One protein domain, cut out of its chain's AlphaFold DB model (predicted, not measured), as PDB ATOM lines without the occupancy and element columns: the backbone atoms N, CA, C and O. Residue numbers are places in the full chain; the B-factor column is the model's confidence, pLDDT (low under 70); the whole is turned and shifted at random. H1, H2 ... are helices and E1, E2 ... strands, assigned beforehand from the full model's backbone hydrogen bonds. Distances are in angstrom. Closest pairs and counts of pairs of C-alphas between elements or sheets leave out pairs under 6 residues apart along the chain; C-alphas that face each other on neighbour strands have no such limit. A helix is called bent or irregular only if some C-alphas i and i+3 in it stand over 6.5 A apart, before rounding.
ATOM      1  N   GLY A 658     -15.774  14.779 -39.448       92.69
ATOM      2  CA  GLY A 658     -15.879  13.351 -39.155       92.69
ATOM      3  C   GLY A 658     -17.283  12.805 -39.401       92.69
ATOM      4  O   GLY A 658     -18.070  13.414 -40.129       92.69
ATOM      5  N   TYR A 659     -17.604  11.687 -38.745       94.25
ATOM      6  CA  TYR A 659     -18.953  11.111 -38.734       94.25
ATOM      7  C   TYR A 659     -19.463  10.853 -37.315       94.25
ATOM      8  O   TYR A 659     -18.672  10.595 -36.414       94.25
ATOM      9  N   ALA A 660     -20.778  10.858 -37.129       94.00
ATOM     10  CA  ALA A 660     -21.462  10.270 -35.987       94.00
ATOM     11  C   ALA A 660     -22.150   8.969 -36.434       94.00
ATOM     12  O   ALA A 660     -22.904   8.961 -37.406       94.00
ATOM     13  N   LEU A 661     -21.862   7.857 -35.764       93.62
ATOM     14  CA  LEU A 661     -22.434   6.541 -36.057       93.62
ATOM     15  C   LEU A 661     -23.541   6.248 -35.039       93.62
ATOM     16  O   LEU A 661     -23.288   6.360 -33.846       93.62
ATOM     17  N   TYR A 662     -24.733   5.858 -35.495       93.06
ATOM     18  CA  TYR A 662     -25.910   5.595 -34.656       93.06
ATOM     19  C   TYR A 662     -26.296   4.119 -34.682       93.06
ATOM     20  O   TYR A 662     -26.364   3.512 -35.757       93.06
ATOM     21  N   LYS A 663     -26.609   3.553 -33.512       90.19
ATOM     22  CA  LYS A 663     -27.170   2.205 -33.374       90.19
ATOM     23  C   LYS A 663     -27.982   2.065 -32.085       90.19
ATOM     24  O   LYS A 663     -27.513   2.445 -31.019       90.19
ATOM     25  N   ASN A 664     -29.172   1.465 -32.168       83.69
ATOM     26  CA  ASN A 664     -30.011   1.121 -31.007       83.69
ATOM     27  C   ASN A 664     -30.267   2.303 -30.039       83.69
ATOM     28  O   ASN A 664     -30.292   2.120 -28.826       83.69
ATOM     29  N   GLY A 665     -30.408   3.525 -30.568       81.12
ATOM     30  CA  GLY A 665     -30.590   4.753 -29.779       81.12
ATOM     31  C   GLY A 665     -29.306   5.374 -29.205       81.12
ATOM     32  O   GLY A 665     -29.359   6.510 -28.748       81.12
ATOM     33  N   ASN A 666     -28.164   4.684 -29.278       86.75
ATOM     34  CA  ASN A 666     -26.850   5.218 -28.917       86.75
ATOM     35  C   ASN A 666     -26.138   5.806 -30.142       86.75
ATOM     36  O   ASN A 666     -26.355   5.359 -31.274       86.75
ATOM     37  N   ASP A 667     -25.217   6.740 -29.909       91.69
ATOM     38  CA  ASP A 667     -24.342   7.292 -30.940       91.69
ATOM     39  C   ASP A 667     -22.876   7.391 -30.502       91.69
ATOM     40  O   ASP A 667     -22.545   7.361 -29.317       91.69
ATOM     41  N   THR A 668     -21.977   7.463 -31.484       92.12
ATOM     42  CA  THR A 668     -20.537   7.615 -31.260       92.12
ATOM     43  C   THR A 668     -19.902   8.523 -32.308       92.12
ATOM     44  O   THR A 668     -20.188   8.417 -33.504       92.12
ATOM     45  N   LYS A 669     -19.031   9.433 -31.862       92.88
ATOM     46  CA  LYS A 669     -18.420  10.476 -32.695       92.88
ATOM     47  C   LYS A 669     -17.014  10.080 -33.146       92.88
ATOM     48  O   LYS A 669     -16.119   9.860 -32.336       92.88
ATOM     49  N   LEU A 670     -16.817  10.045 -34.459       91.50
ATOM     50  CA  LEU A 670     -15.608   9.604 -35.151       91.50
ATOM     51  C   LEU A 670     -14.985  10.781 -35.915       91.50
ATOM     52  O   LEU A 670     -15.242  10.974 -37.105       91.50
ATOM     53  N   SER A 671     -14.168  11.574 -35.222       89.38
ATOM     54  CA  SER A 671     -13.451  12.719 -35.801       89.38
ATOM     55  C   SER A 671     -12.288  12.287 -36.705       89.38
ATOM     56  O   SER A 671     -11.574  11.325 -36.413       89.38
ATOM     57  N   TYR A 672     -12.038  13.030 -37.782       89.44
ATOM     58  CA  TYR A 672     -10.840  12.878 -38.607       89.44
ATOM     59  C   TYR A 672      -9.569  13.290 -37.832       89.44
ATOM     60  O   TYR A 672      -9.605  14.242 -37.049       89.44
ATOM     61  N   PRO A 673      -8.411  12.646 -38.082       82.06
ATOM     62  CA  PRO A 673      -7.148  12.962 -37.418       82.06
ATOM     63  C   PRO A 673      -6.473  14.170 -38.093       82.06
ATOM     64  O   PRO A 673      -5.479  14.025 -38.799       82.06
ATOM     65  N   LEU A 674      -7.057  15.360 -37.929       80.88
ATOM     66  CA  LEU A 674      -6.611  16.581 -38.619       80.88
ATOM     67  C   LEU A 674      -5.457  17.299 -37.900       80.88
ATOM     68  O   LEU A 674      -4.685  17.996 -38.547       80.88
ATOM     69  N   GLU A 675      -5.296  17.091 -36.589       73.19
ATOM     70  CA  GLU A 675      -4.280  17.744 -35.738       73.19
ATOM     71  C   GLU A 675      -2.827  17.525 -36.200       73.19
ATOM     72  O   GLU A 675      -1.929  18.283 -35.839       73.19
ATOM     73  N   THR A 676      -2.576  16.490 -37.006       66.81
ATOM     74  CA  THR A 676      -1.256  16.183 -37.575       66.81
ATOM     75  C   THR A 676      -0.917  16.993 -38.833       66.81
ATOM     76  O   THR A 676       0.163  16.798 -39.396       66.81
ATOM     77  N   TYR A 677      -1.798  17.892 -39.283       70.88
ATOM     78  CA  TYR A 677      -1.644  18.684 -40.504       70.88
ATOM     79  C   TYR A 677      -1.682  20.190 -40.208       70.88
ATOM     80  O   TYR A 677      -2.507  20.673 -39.442       70.88
ATOM     81  N   SER A 678      -0.788  20.952 -40.846       59.19
ATOM     82  CA  SER A 678      -0.654  22.407 -40.649       59.19
ATOM     83  C   SER A 678      -1.609  23.257 -41.497       59.19
ATOM     84  O   SER A 678      -1.606  24.478 -41.375       59.19
ATOM     85  N   SER A 679      -2.380  22.635 -42.387       70.81
ATOM     86  CA  SER A 679      -3.347  23.278 -43.283       70.81
ATOM     87  C   SER A 679      -4.737  22.679 -43.070       70.81
ATOM     88  O   SER A 679      -4.844  21.496 -42.748       70.81
ATOM     89  N   ASP A 680      -5.800  23.459 -43.300       84.50
ATOM     90  CA  ASP A 680      -7.173  22.934 -43.318       84.50
ATOM     91  C   ASP A 680      -7.301  21.894 -44.436       84.50
ATOM     92  O   ASP A 680      -7.331  22.224 -45.619       84.50
ATOM     93  N   ILE A 681      -7.339  20.629 -44.025       87.38
ATOM     94  CA  ILE A 681      -7.569  19.458 -44.873       87.38
ATOM     95  C   ILE A 681      -8.851  18.721 -44.460       87.38
ATOM     96  O   ILE A 681      -8.988  17.528 -44.723       87.38
ATOM     97  N   ALA A 682      -9.775  19.394 -43.764       90.44
ATOM     98  CA  ALA A 682     -11.048  18.789 -43.390       90.44
ATOM     99  C   ALA A 682     -11.833  18.364 -44.643       90.44
ATOM    100  O   ALA A 682     -11.642  18.916 -45.730       90.44
ATOM    101  N   GLY A 683     -12.740  17.398 -44.491       92.56
ATOM    102  CA  GLY A 683     -13.621  16.999 -45.583       92.56
ATOM    103  C   GLY A 683     -14.454  18.183 -46.074       92.56
ATOM    104  O   GLY A 683     -14.638  19.172 -45.355       92.56
ATOM    105  N   ARG A 684     -14.951  18.086 -47.303       95.00
ATOM    106  CA  ARG A 684     -15.851  19.081 -47.894       95.00
ATOM    107  C   ARG A 684     -17.107  18.397 -48.391       95.00
ATOM    108  O   ARG A 684     -17.007  17.335 -48.999       95.00
ATOM    109  N   SER A 685     -18.257  19.009 -48.176       94.56
ATOM    110  CA  SER A 685     -19.504  18.611 -48.820       94.56
ATOM    111  C   SER A 685     -20.184  19.802 -49.477       94.56
ATOM    112  O   SER A 685     -20.016  20.937 -49.043       94.56
ATOM    113  N   GLY A 752     -31.675   9.296 -53.032       62.97
ATOM    114  CA  GLY A 752     -31.592  10.441 -52.108       62.97
ATOM    115  C   GLY A 752     -32.681  11.524 -52.188       62.97
ATOM    116  O   GLY A 752     -33.404  11.645 -53.177       62.97
ATOM    117  N   MET A 753     -32.754  12.335 -51.123       80.25
ATOM    118  CA  MET A 753     -33.649  13.497 -50.934       80.25
ATOM    119  C   MET A 753     -32.918  14.654 -50.215       80.25
ATOM    120  O   MET A 753     -31.790  14.464 -49.751       80.25
ATOM    121  N   ILE A 754     -33.519  15.847 -50.146       81.19
ATOM    122  CA  ILE A 754     -32.978  17.024 -49.429       81.19
ATOM    123  C   ILE A 754     -33.878  17.352 -48.234       81.19
ATOM    124  O   ILE A 754     -35.096  17.400 -48.378       81.19
ATOM    125  N   LEU A 755     -33.271  17.586 -47.070       83.12
ATOM    126  CA  LEU A 755     -33.910  18.138 -45.879       83.12
ATOM    127  C   LEU A 755     -33.518  19.616 -45.772       83.12
ATOM    128  O   LEU A 755     -32.331  19.939 -45.751       83.12
ATOM    129  N   GLU A 756     -34.506  20.500 -45.697       80.62
ATOM    130  CA  GLU A 756     -34.316  21.954 -45.629       80.62
ATOM    131  C   GLU A 756     -34.411  22.448 -44.177       80.62
ATOM    132  O   GLU A 756     -35.274  21.996 -43.423       80.62
ATOM    133  N   ASN A 757     -33.548  23.397 -43.801       73.69
ATOM    134  CA  ASN A 757     -33.558  24.106 -42.513       73.69
ATOM    135  C   ASN A 757     -33.565  23.171 -41.284       73.69
ATOM    136  O   ASN A 757     -34.375  23.322 -40.366       73.69
ATOM    137  N   CYS A 758     -32.666  22.182 -41.275       79.06
ATOM    138  CA  CYS A 758     -32.564  21.167 -40.226       79.06
ATOM    139  C   CYS A 758     -31.167  21.150 -39.588       79.06
ATOM    140  O   CYS A 758     -30.163  21.007 -40.285       79.06
ATOM    141  N   GLU A 759     -31.104  21.248 -38.258       80.25
ATOM    142  CA  GLU A 759     -29.853  21.104 -37.512       80.25
ATOM    143  C   GLU A 759     -29.471  19.627 -37.340       80.25
ATOM    144  O   GLU A 759     -30.242  18.801 -36.844       80.25
ATOM    145  N   LEU A 760     -28.240  19.290 -37.725       86.38
ATOM    146  CA  LEU A 760     -27.668  17.965 -37.500       86.38
ATOM    147  C   LEU A 760     -27.263  17.795 -36.022       86.38
ATOM    148  O   LEU A 760     -26.574  18.668 -35.495       86.38
ATOM    149  N   PRO A 761     -27.545  16.642 -35.372       87.88
ATOM    150  CA  PRO A 761     -27.197  16.392 -33.964       87.88
ATOM    151  C   PRO A 761     -25.720  16.596 -33.585       87.88
ATOM    152  O   PRO A 761     -25.395  16.770 -32.415       87.88
ATOM    153  N   HIS A 762     -24.820  16.554 -34.572       89.44
ATOM    154  CA  HIS A 762     -23.401  16.869 -34.418       89.44
ATOM    155  C   HIS A 762     -23.005  17.833 -35.531       89.44
ATOM    156  O   HIS A 762     -22.909  17.427 -36.691       89.44
ATOM    157  N   ALA A 763     -22.752  19.095 -35.186       86.19
ATOM    158  CA  ALA A 763     -22.331  20.107 -36.151       86.19
ATOM    159  C   ALA A 763     -21.098  19.650 -36.956       86.19
ATOM    160  O   ALA A 763     -20.158  19.061 -36.404       86.19
ATOM    161  N   ASN A 764     -21.105  19.918 -38.266       89.12
ATOM    162  CA  ASN A 764     -20.008  19.617 -39.196       89.12
ATOM    163  C   ASN A 764     -19.564  18.137 -39.229       89.12
ATOM    164  O   ASN A 764     -18.406  17.841 -39.525       89.12
ATOM    165  N   HIS A 765     -20.454  17.196 -38.914       92.69
ATOM    166  CA  HIS A 765     -20.228  15.756 -39.075       92.69
ATOM    167  C   HIS A 765     -21.290  15.176 -40.016       92.69
ATOM    168  O   HIS A 765     -22.400  15.699 -40.084       92.69
ATOM    169  N   GLY A 766     -20.949  14.115 -40.750       92.81
ATOM    170  CA  GLY A 766     -21.958  13.274 -41.401       92.81
ATOM    171  C   GLY A 766     -22.530  12.257 -40.412       92.81
ATOM    172  O   GLY A 766     -21.844  11.860 -39.475       92.81
ATOM    173  N   HIS A 767     -23.751  11.780 -40.612       94.00
ATOM    174  CA  HIS A 767     -24.422  10.858 -39.693       94.00
ATOM    175  C   HIS A 767     -24.700   9.552 -40.420       94.00
ATOM    176  O   HIS A 767     -25.297   9.550 -41.493       94.00
ATOM    177  N   VAL A 768     -24.251   8.441 -39.843       93.69
ATOM    178  CA  VAL A 768     -24.447   7.093 -40.377       93.69
ATOM    179  C   VAL A 768     -25.343   6.339 -39.410       93.69
ATOM    180  O   VAL A 768     -24.915   5.982 -38.315       93.69
ATOM    181  N   ILE A 769     -26.586   6.081 -39.799       93.38
ATOM    182  CA  ILE A 769     -27.479   5.218 -39.029       93.38
ATOM    183  C   ILE A 769     -27.251   3.788 -39.488       93.38
ATOM    184  O   ILE A 769     -27.403   3.478 -40.670       93.38
ATOM    185  N   LEU A 770     -26.926   2.900 -38.552       90.00
ATOM    186  CA  LEU A 770     -26.942   1.462 -38.782       90.00
ATOM    187  C   LEU A 770     -28.386   0.958 -38.722       90.00
ATOM    188  O   LEU A 770     -28.753   0.277 -37.765       90.00
ATOM    189  N   GLY A 771     -29.182   1.309 -39.732       84.06
ATOM    190  CA  GLY A 771     -30.565   0.867 -39.892       84.06
ATOM    191  C   GLY A 771     -30.698  -0.566 -40.418       84.06
ATOM    192  O   GLY A 771     -29.739  -1.177 -40.894       84.06
ATOM    193  N   ASP A 772     -31.912  -1.095 -40.320       81.69
ATOM    194  CA  ASP A 772     -32.334  -2.382 -40.860       81.69
ATOM    195  C   ASP A 772     -33.353  -2.169 -41.998       81.69
ATOM    196  O   ASP A 772     -34.311  -1.418 -41.824       81.69
ATOM    197  N   PRO A 773     -33.194  -2.822 -43.164       80.19
ATOM    198  CA  PRO A 773     -32.143  -3.783 -43.505       80.19
ATOM    199  C   PRO A 773     -30.770  -3.159 -43.842       80.19
ATOM    200  O   PRO A 773     -29.809  -3.905 -44.051       80.19
ATOM    201  N   SER A 774     -30.667  -1.834 -43.922       83.94
ATOM    202  CA  SER A 774     -29.576  -1.116 -44.592       83.94
ATOM    203  C   SER A 774     -29.228   0.226 -43.923       83.94
ATOM    204  O   SER A 774     -30.067   0.819 -43.240       83.94
ATOM    205  N   PRO A 775     -27.994   0.740 -44.111       89.25
ATOM    206  CA  PRO A 775     -27.574   2.001 -43.513       89.25
ATOM    207  C   PRO A 775     -28.225   3.229 -44.171       89.25
ATOM    208  O   PRO A 775     -28.469   3.257 -45.377       89.25
ATOM    209  N   ILE A 776     -28.419   4.280 -43.375       91.06
ATOM    210  CA  ILE A 776     -28.938   5.588 -43.805       91.06
ATOM    211  C   ILE A 776     -27.847   6.636 -43.565       91.06
ATOM    212  O   ILE A 776     -27.178   6.597 -42.529       91.06
ATOM    213  N   LEU A 777     -27.664   7.569 -44.497       92.25
ATOM    214  CA  LEU A 777     -26.663   8.634 -44.406       92.25
ATOM    215  C   LEU A 777     -27.322  10.010 -44.376       92.25
ATOM    216  O   LEU A 777     -28.221  10.279 -45.172       92.25
ATOM    217  N   PHE A 778     -26.802  10.896 -43.530       93.31
ATOM    218  CA  PHE A 778     -27.070  12.331 -43.580       93.31
ATOM    219  C   PHE A 778     -25.755  13.109 -43.630       93.31
ATOM    220  O   PHE A 778     -24.781  12.715 -42.992       93.31
ATOM    221  N   TYR A 779     -25.701  14.208 -44.373       92.69
ATOM    222  CA  TYR A 779     -24.584  15.159 -44.325       92.69
ATOM    223  C   TYR A 779     -25.026  16.524 -44.875       92.69
ATOM    224  O   TYR A 779     -25.895  16.571 -45.748       92.69
ATOM    225  N   PRO A 780     -24.465  17.645 -44.388       92.19
ATOM    226  CA  PRO A 780     -24.837  18.967 -44.879       92.19
ATOM    227  C   PRO A 780     -24.226  19.180 -46.272       92.19
ATOM    228  O   PRO A 780     -23.075  18.805 -46.487       92.19
ATOM    229  N   ILE A 781     -24.965  19.751 -47.222       91.81
ATOM    230  CA  ILE A 781     -24.482  20.052 -48.590       91.81
ATOM    231  C   ILE A 781     -24.507  21.547 -48.924       91.81
ATOM    232  O   ILE A 781     -23.901  21.964 -49.909       91.81
ATOM    233  N   SER A 782     -25.174  22.341 -48.091       91.94
ATOM    234  CA  SER A 782     -25.150  23.802 -48.089       91.94
ATOM    235  C   SER A 782     -25.393  24.302 -46.658       91.94
ATOM    236  O   SER A 782     -25.550  23.500 -45.732       91.94
ATOM    237  N   SER A 783     -25.432  25.616 -46.470       88.12
ATOM    238  CA  SER A 783     -25.790  26.275 -45.209       88.12
ATOM    239  C   SER A 783     -27.238  26.019 -44.763       88.12
ATOM    240  O   SER A 783     -27.546  26.185 -43.583       88.12
ATOM    241  N   THR A 784     -28.123  25.593 -45.672       88.69
ATOM    242  CA  THR A 784     -29.562  25.381 -45.417       88.69
ATOM    243  C   THR A 784     -30.057  23.968 -45.747       88.69
ATOM    244  O   THR A 784     -31.176  23.615 -45.371       88.69
ATOM    245  N   GLU A 785     -29.248  23.142 -46.417       91.44
ATOM    246  CA  GLU A 785     -29.657  21.839 -46.953       91.44
ATOM    247  C   GLU A 785     -28.807  20.682 -46.414       91.44
ATOM    248  O   GLU A 785     -27.573  20.674 -46.487       91.44
ATOM    249  N   VAL A 786     -29.491  19.636 -45.956       92.19
ATOM    250  CA  VAL A 786     -28.909  18.355 -45.547       92.19
ATOM    251  C   VAL A 786     -29.327  17.280 -46.543       92.19
ATOM    252  O   VAL A 786     -30.513  17.022 -46.751       92.19
ATOM    253  N   ARG A 787     -28.355  16.599 -47.152       92.69
ATOM    254  CA  ARG A 787     -28.609  15.408 -47.963       92.69
ATOM    255  C   ARG A 787     -29.009  14.258 -47.050       92.69
ATOM    256  O   ARG A 787     -28.298  13.974 -46.091       92.69
ATOM    257  N   CYS A 788     -30.079  13.548 -47.401       92.50
ATOM    258  CA  CYS A 788     -30.354  12.206 -46.892       92.50
ATOM    259  C   CYS A 788     -30.195  11.186 -48.029       92.50
ATOM    260  O   CYS A 788     -30.779  11.363 -49.103       92.50
ATOM    261  N   LEU A 789     -29.416  10.127 -47.792       89.12
ATOM    262  CA  LEU A 789     -29.328   8.948 -48.656       89.12
ATOM    263  C   LEU A 789     -29.849   7.727 -47.897       89.12
ATOM    264  O   LEU A 789     -29.364   7.409 -46.810       89.12
ATOM    265  N   VAL A 790     -30.804   7.020 -48.496       87.25
ATOM    266  CA  VAL A 790     -31.374   5.782 -47.955       87.25
ATOM    267  C   VAL A 790     -30.970   4.648 -48.882       87.25
ATOM    268  O   VAL A 790     -31.378   4.620 -50.041       87.25
ATOM    269  N   ASP A 791     -30.174   3.712 -48.381       83.62
ATOM    270  CA  ASP A 791     -29.892   2.486 -49.116       83.62
ATOM    271  C   ASP A 791     -31.105   1.541 -49.070       83.62
ATOM    272  O   ASP A 791     -31.709   1.352 -48.012       83.62
ATOM    273  N   VAL A 792     -31.474   0.939 -50.205       80.56
ATOM    274  CA  VAL A 792     -32.637   0.038 -50.317       80.56
ATOM    275  C   VAL A 792     -32.183  -1.296 -50.925       80.56
ATOM    276  O   VAL A 792     -32.019  -1.388 -52.144       80.56
ATOM    277  N   PRO A 793     -31.957  -2.343 -50.111       67.75
ATOM    278  CA  PRO A 793     -31.374  -3.589 -50.582       67.75
ATOM    279  C   PRO A 793     -32.426  -4.479 -51.253       67.75
ATOM    280  O   PRO A 793     -33.378  -4.937 -50.625       67.75
ATOM    281  N   GLY A 794     -32.217  -4.782 -52.533       62.84
ATOM    282  CA  GLY A 794     -33.071  -5.683 -53.307       62.84
ATOM    283  C   GLY A 794     -32.941  -5.457 -54.812       62.84
ATOM    284  O   GLY A 794     -32.304  -4.507 -55.258       62.84
ATOM    285  N   THR A 795     -33.543  -6.340 -55.612       53.12
ATOM    286  CA  THR A 795     -33.606  -6.197 -57.082       53.12
ATOM    287  C   THR A 795     -34.835  -5.425 -57.565       53.12
ATOM    288  O   THR A 795     -34.826  -4.911 -58.682       53.12
ATOM    289  N   LYS A 796     -35.878  -5.304 -56.732       62.41
ATOM    290  CA  LYS A 796     -37.010  -4.390 -56.932       62.41
ATOM    291  C   LYS A 796     -36.942  -3.278 -55.890       62.41
ATOM    292  O   LYS A 796     -37.093  -3.539 -54.701       62.41
ATOM    293  N   VAL A 797     -36.721  -2.055 -56.357       73.56
ATOM    294  CA  VAL A 797     -36.823  -0.829 -55.556       73.56
ATOM    295  C   VAL A 797     -38.290  -0.366 -55.593       73.56
ATOM    296  O   VAL A 797     -38.880  -0.435 -56.674       73.56
ATOM    297  N   PRO A 798     -38.888   0.094 -54.474       80.62
ATOM    298  CA  PRO A 798     -40.234   0.671 -54.466       80.62
ATOM    299  C   PRO A 798     -40.377   1.804 -55.488       80.62
ATOM    300  O   PRO A 798     -39.453   2.605 -55.664       80.62
ATOM    301  N   SER A 799     -41.521   1.895 -56.164       78.56
ATOM    302  CA  SER A 799     -41.717   2.936 -57.175       78.56
ATOM    303  C   SER A 799     -41.922   4.318 -56.539       78.56
ATOM    304  O   SER A 799     -42.623   4.488 -55.540       78.56
ATOM    305  N   VAL A 800     -41.287   5.342 -57.120       81.69
ATOM    306  CA  VAL A 800     -41.513   6.748 -56.732       81.69
ATOM    307  C   VAL A 800     -42.832   7.249 -57.324       81.69
ATOM    308  O   VAL A 800     -43.591   7.932 -56.645       81.69
ATOM    309  N   ALA A 801     -43.138   6.864 -58.567       79.50
ATOM    310  CA  ALA A 801     -44.255   7.408 -59.340       79.50
ATOM    311  C   ALA A 801     -45.648   7.020 -58.807       79.50
ATOM    312  O   ALA A 801     -46.618   7.706 -59.111       79.50
ATOM    313  N   ASN A 802     -45.758   5.943 -58.022       84.94
ATOM    314  CA  ASN A 802     -47.015   5.497 -57.406       84.94
ATOM    315  C   ASN A 802     -47.040   5.661 -55.870       84.94
ATOM    316  O   ASN A 802     -47.947   5.155 -55.216       84.94
ATOM    317  N   GLY A 803     -46.043   6.338 -55.286       84.12
ATOM    318  CA  GLY A 803     -45.970   6.604 -53.847       84.12
ATOM    319  C   GLY A 803     -45.464   5.453 -52.964       84.12
ATOM    320  O   GLY A 803     -45.250   5.683 -51.772       84.12
ATOM    321  N   GLU A 804     -45.195   4.254 -53.499       86.75
ATOM    322  CA  GLU A 804     -44.651   3.124 -52.720       86.75
ATOM    323  C   GLU A 804     -43.358   3.491 -51.978       86.75
ATOM    324  O   GLU A 804     -43.177   3.124 -50.817       86.75
ATOM    325  N   MET A 805     -42.464   4.245 -52.626       87.56
ATOM    326  CA  MET A 805     -41.220   4.714 -52.011       87.56
ATOM    327  C   MET A 805     -41.487   5.642 -50.821       87.56
ATOM    328  O   MET A 805     -40.881   5.468 -49.766       87.56
ATOM    329  N   ALA A 806     -42.428   6.585 -50.941       88.31
ATOM    330  CA  ALA A 806     -42.800   7.466 -49.834       88.31
ATOM    331  C   ALA A 806     -43.400   6.669 -48.658       88.31
ATOM    332  O   ALA A 806     -43.069   6.929 -47.500       88.31
ATOM    333  N   GLN A 807     -44.208   5.643 -48.945       90.19
ATOM    334  CA  GLN A 807     -44.755   4.749 -47.923       90.19
ATOM    335  C   GLN A 807     -43.670   3.897 -47.243       90.19
ATOM    336  O   GLN A 807     -43.674   3.759 -46.017       90.19
ATOM    337  N   TYR A 808     -42.710   3.358 -48.001       88.62
ATOM    338  CA  TYR A 808     -41.555   2.630 -47.459       88.62
ATOM    339  C   TYR A 808     -40.707   3.524 -46.543       88.62
ATOM    340  O   TYR A 808     -40.360   3.130 -45.429       88.62
ATOM    341  N   LEU A 809     -40.435   4.761 -46.967       90.56
ATOM    342  CA  LEU A 809     -39.682   5.736 -46.180       90.56
ATOM    343  C   LEU A 809     -40.401   6.089 -44.868       90.56
ATOM    344  O   LEU A 809     -39.759   6.153 -43.823       90.56
ATOM    345  N   LYS A 810     -41.732   6.240 -44.885       92.31
ATOM    346  CA  LYS A 810     -42.532   6.504 -43.676       92.31
ATOM    347  C   LYS A 810     -42.641   5.306 -42.730       92.31
ATOM    348  O   LYS A 810     -42.604   5.498 -41.521       92.31
ATOM    349  N   THR A 811     -42.791   4.087 -43.250       90.81
ATOM    350  CA  THR A 811     -43.082   2.903 -42.417       90.81
ATOM    351  C   THR A 811     -41.836   2.141 -41.968       90.81
ATOM    352  O   THR A 811     -41.772   1.728 -40.815       90.81
ATOM    353  N   ALA A 812     -40.842   1.966 -42.842       86.69
ATOM    354  CA  ALA A 812     -39.637   1.196 -42.539       86.69
ATOM    355  C   ALA A 812     -38.474   2.079 -42.069       86.69
ATOM    356  O   ALA A 812     -37.733   1.688 -41.170       86.69
ATOM    357  N   VAL A 813     -38.301   3.267 -42.659       89.69
ATOM    358  CA  VAL A 813     -37.097   4.094 -42.455       89.69
ATOM    359  C   VAL A 813     -37.286   5.118 -41.337       89.69
ATOM    360  O   VAL A 813     -36.451   5.191 -40.439       89.69
ATOM    361  N   ALA A 814     -38.394   5.868 -41.335       92.12
ATOM    362  CA  ALA A 814     -38.654   6.928 -40.357       92.12
ATOM    363  C   ALA A 814     -38.536   6.483 -38.879       92.12
ATOM    364  O   ALA A 814     -37.907   7.218 -38.120       92.12
ATOM    365  N   PRO A 815     -39.012   5.292 -38.445       91.56
ATOM    366  CA  PRO A 815     -38.854   4.841 -37.054       91.56
ATOM    367  C   PRO A 815     -37.397   4.666 -36.592       91.56
ATOM    368  O   PRO A 815     -37.146   4.519 -35.398       91.56
ATOM    369  N   GLN A 816     -36.444   4.649 -37.527       91.50
ATOM    370  CA  GLN A 816     -35.013   4.454 -37.276       91.50
ATOM    371  C   GLN A 816     -34.210   5.762 -37.368       91.50
ATOM    372  O   GLN A 816     -33.020   5.781 -37.050       91.50
ATOM    373  N   VAL A 817     -34.839   6.859 -37.804       90.94
ATOM    374  CA  VAL A 817     -34.220   8.186 -37.905       90.94
ATOM    375  C   VAL A 817     -34.163   8.837 -36.510       90.94
ATOM    376  O   VAL A 817     -35.176   8.833 -35.810       90.94
ATOM    377  N   PRO A 818     -33.022   9.423 -36.081       90.12
ATOM    378  CA  PRO A 818     -32.924  10.167 -34.828       90.12
ATOM    379  C   PRO A 818     -34.031  11.213 -34.686       90.12
ATOM    380  O   PRO A 818     -34.355  11.920 -35.642       90.12
ATOM    381  N   HIS A 819     -34.582  11.343 -33.479       88.19
ATOM    382  CA  HIS A 819     -35.754  12.183 -33.216       88.19
ATOM    383  C   HIS A 819     -35.570  13.650 -33.645       88.19
ATOM    384  O   HIS A 819     -36.537  14.283 -34.063       88.19
ATOM    385  N   GLN A 820     -34.337  14.175 -33.609       88.00
ATOM    386  CA  GLN A 820     -34.010  15.527 -34.075       88.00
ATOM    387  C   GLN A 820     -34.211  15.698 -35.593       88.00
ATOM    388  O   GLN A 820     -34.651  16.750 -36.046       88.00
ATOM    389  N   LEU A 821     -33.922  14.655 -36.380       90.56
ATOM    390  CA  LEU A 821     -34.015  14.667 -37.845       90.56
ATOM    391  C   LEU A 821     -35.392  14.217 -38.355       90.56
ATOM    392  O   LEU A 821     -35.770  14.557 -39.474       90.56
ATOM    393  N   LEU A 822     -36.154  13.478 -37.543       90.75
ATOM    394  CA  LEU A 822     -37.412  12.835 -37.935       90.75
ATOM    395  C   LEU A 822     -38.438  13.808 -38.541       90.75
ATOM    396  O   LEU A 822     -39.040  13.499 -39.569       90.75
ATOM    397  N   LYS A 823     -38.617  14.998 -37.949       91.38
ATOM    398  CA  LYS A 823     -39.570  16.006 -38.450       91.38
ATOM    399  C   LYS A 823     -39.193  16.507 -39.849       91.38
ATOM    400  O   LYS A 823     -40.053  16.582 -40.722       91.38
ATOM    401  N   ALA A 824     -37.916  16.827 -40.063       91.75
ATOM    402  CA  ALA A 824     -37.417  17.297 -41.353       91.75
ATOM    403  C   ALA A 824     -37.408  16.176 -42.403       91.75
ATOM    404  O   ALA A 824     -37.764  16.413 -43.553       91.75
ATOM    405  N   PHE A 825     -37.078  14.944 -41.999       92.62
ATOM    406  CA  PHE A 825     -37.149  13.760 -42.855       92.62
ATOM    407  C   PHE A 825     -38.574  13.513 -43.366       92.62
ATOM    408  O   PHE A 825     -38.772  13.389 -44.570       92.62
ATOM    409  N   LEU A 826     -39.580  13.504 -42.483       92.56
ATOM    410  CA  LEU A 826     -40.978  13.314 -42.891       92.56
ATOM    411  C   LEU A 826     -41.456  14.433 -43.830       92.56
ATOM    412  O   LEU A 826     -42.021  14.131 -44.878       92.56
ATOM    413  N   ALA A 827     -41.133  15.696 -43.528       90.75
ATOM    414  CA  ALA A 827     -41.450  16.825 -44.405       90.75
ATOM    415  C   ALA A 827     -40.784  16.714 -45.795       90.75
ATOM    416  O   ALA A 827     -41.410  17.029 -46.806       90.75
ATOM    417  N   ALA A 828     -39.542  16.223 -45.871       91.06
ATOM    418  CA  ALA A 828     -38.852  15.969 -47.138       91.06
ATOM    419  C   ALA A 828     -39.500  14.830 -47.948       91.06
ATOM    420  O   ALA A 828     -39.597  14.926 -49.174       91.06
ATOM    421  N   VAL A 829     -39.993  13.779 -47.279       90.25
ATOM    422  CA  VAL A 829     -40.768  12.705 -47.924       90.25
ATOM    423  C   VAL A 829     -42.105  13.236 -48.451       90.25
ATOM    424  O   VAL A 829     -42.475  12.921 -49.581       90.25
ATOM    425  N   ASP A 830     -42.802  14.076 -47.680       89.81
ATOM    426  CA  ASP A 830     -44.072  14.701 -48.083       89.81
ATOM    427  C   ASP A 830     -43.911  15.688 -49.251       89.81
ATOM    428  O   ASP A 830     -44.804  15.796 -50.092       89.81
ATOM    429  N   LYS A 831     -42.750  16.348 -49.370       88.38
ATOM    430  CA  LYS A 831     -42.395  17.204 -50.518       88.38
ATOM    431  C   LYS A 831     -42.249  16.419 -51.835       88.38
ATOM    432  O   LYS A 831     -42.257  17.019 -52.906       88.38
ATOM    433  N   GLY A 832     -42.088  15.093 -51.781       79.19
ATOM    434  CA  GLY A 832     -42.104  14.202 -52.949       79.19
ATOM    435  C   GLY A 832     -40.872  14.248 -53.866       79.19
ATOM    436  O   GLY A 832     -40.801  13.473 -54.820       79.19
ATOM    437  N   ILE A 833     -39.872  15.095 -53.590       83.31
ATOM    438  CA  ILE A 833     -38.640  15.216 -54.396       83.31
ATOM    439  C   ILE A 833     -37.662  14.085 -54.029       83.31
ATOM    440  O   ILE A 833     -36.626  14.291 -53.393       83.31
ATOM    441  N   ILE A 834     -38.015  12.861 -54.423       85.19
ATOM    442  CA  ILE A 834     -37.246  11.639 -54.168       85.19
ATOM    443  C   ILE A 834     -36.580  11.190 -55.469       85.19
ATOM    444  O   ILE A 834     -37.254  10.941 -56.468       85.19
ATOM    445  N   ARG A 835     -35.253  11.042 -55.465       83.75
ATOM    446  CA  ARG A 835     -34.487  10.569 -56.629       83.75
ATOM    447  C   ARG A 835     -33.929   9.179 -56.381       83.75
ATOM    448  O   ARG A 835     -33.360   8.928 -55.323       83.75
ATOM    449  N   THR A 836     -34.059   8.290 -57.362       76.00
ATOM    450  CA  THR A 836     -33.581   6.902 -57.293       76.00
ATOM    451  C   THR A 836     -32.531   6.605 -58.358       76.00
ATOM    452  O   THR A 836     -32.519   7.190 -59.438       76.00
ATOM    453  N   MET A 837     -31.603   5.706 -58.032       73.50
ATOM    454  CA  MET A 837     -30.398   5.453 -58.823       73.50
ATOM    455  C   MET A 837     -29.737   4.165 -58.280       73.50
ATOM    456  O   MET A 837     -29.847   3.874 -57.092       73.50
TER     457      MET A 837
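Overview. This is residues 658 to 685 and 752 to 837 of the 1046 residues of the protein "Squalene monooxygenase" of Malus domestica (UniProt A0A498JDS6). A twisted sheet of six strands has a helical hairpin, H1 and H2, at its E4 end, H2 crossing one face and H1 only grazing the sheet. From E2 a loop runs out, residues 675 to 680 sticking out, and folds back to short E3. The 114 printed residues hold seven named strands, then two named helices: class mixed, sheet order E2 E1 E5 E6 E7 E4, mixed. The whole is compact, radius of gyration of the C-alphas 15.1 A, and elongated, spanning 52 by 28 by 27 A.

Arrangement. E1, residues 658 to 663, and E5, residues 765 to 769, are parallel; N 660 and O 766 are 2.8 A apart. Edge strand E2, residues 666 to 671, forms a hairpin with E1; N 661 and O 668 are 2.9 A apart. E5, E6, residues 776 to 780, and E7, residues 785 to 790, form a meander, each the antiparallel neighbour of the one before; N 767 and O 778 are 2.8 A apart, N 777 and O 789 2.9 A. Edge strand E4, residues 752 to 756, antiparallel to E7 with N 755 and O 786 2.8 A apart, makes this a Greek key, its first strand pairing with its fourth. H2, residues 819 to 830, makes two layers, a helix on one face: over E4, only just not over E7 with 2 C-alphas there, height over the sheet 8.7 A, across the strands at 71 degrees to E4 on the local plane; the closest C-alphas, Leu 755 and Ala 828, are 5.5 A apart. H1, residues 804 to 816, touches H2, closest C-alphas Ala 806 and Val 829 at 5.9 A, shallow tilt of 4 degrees, opposite ways. O i to N i+4 pairs within hydrogen-bond range are 6 of 9 in H1, 6 of 8 in H2. E3, residues 683 to 685, pairs with no named strand.

Along the chain. E1 begins at C-alpha 658 (-15.879, 13.351, -39.155); H2 ends at C-alpha 830 (-44.072, 14.701, -48.083). H1 measures 18.3 A, H2 17.2 A, E1 16.9 A. H1 is only just irregular, C-alphas 812 and 815 being 6.6 A apart; H2 is irregular, C-alphas 820 and 823 being 7.1 A apart.

Size, cuts and confidence. The farthest C-alphas, Ser 678 and Asn 802, are 52.1 A apart. Residues 686 to 751 are not printed; C-alphas 685 and 752 are 15.0 A apart. Links E2 to E3 and E7 to H1 are long. Residues 676, 678, 752 and 793 to 796 are under pLDDT 70.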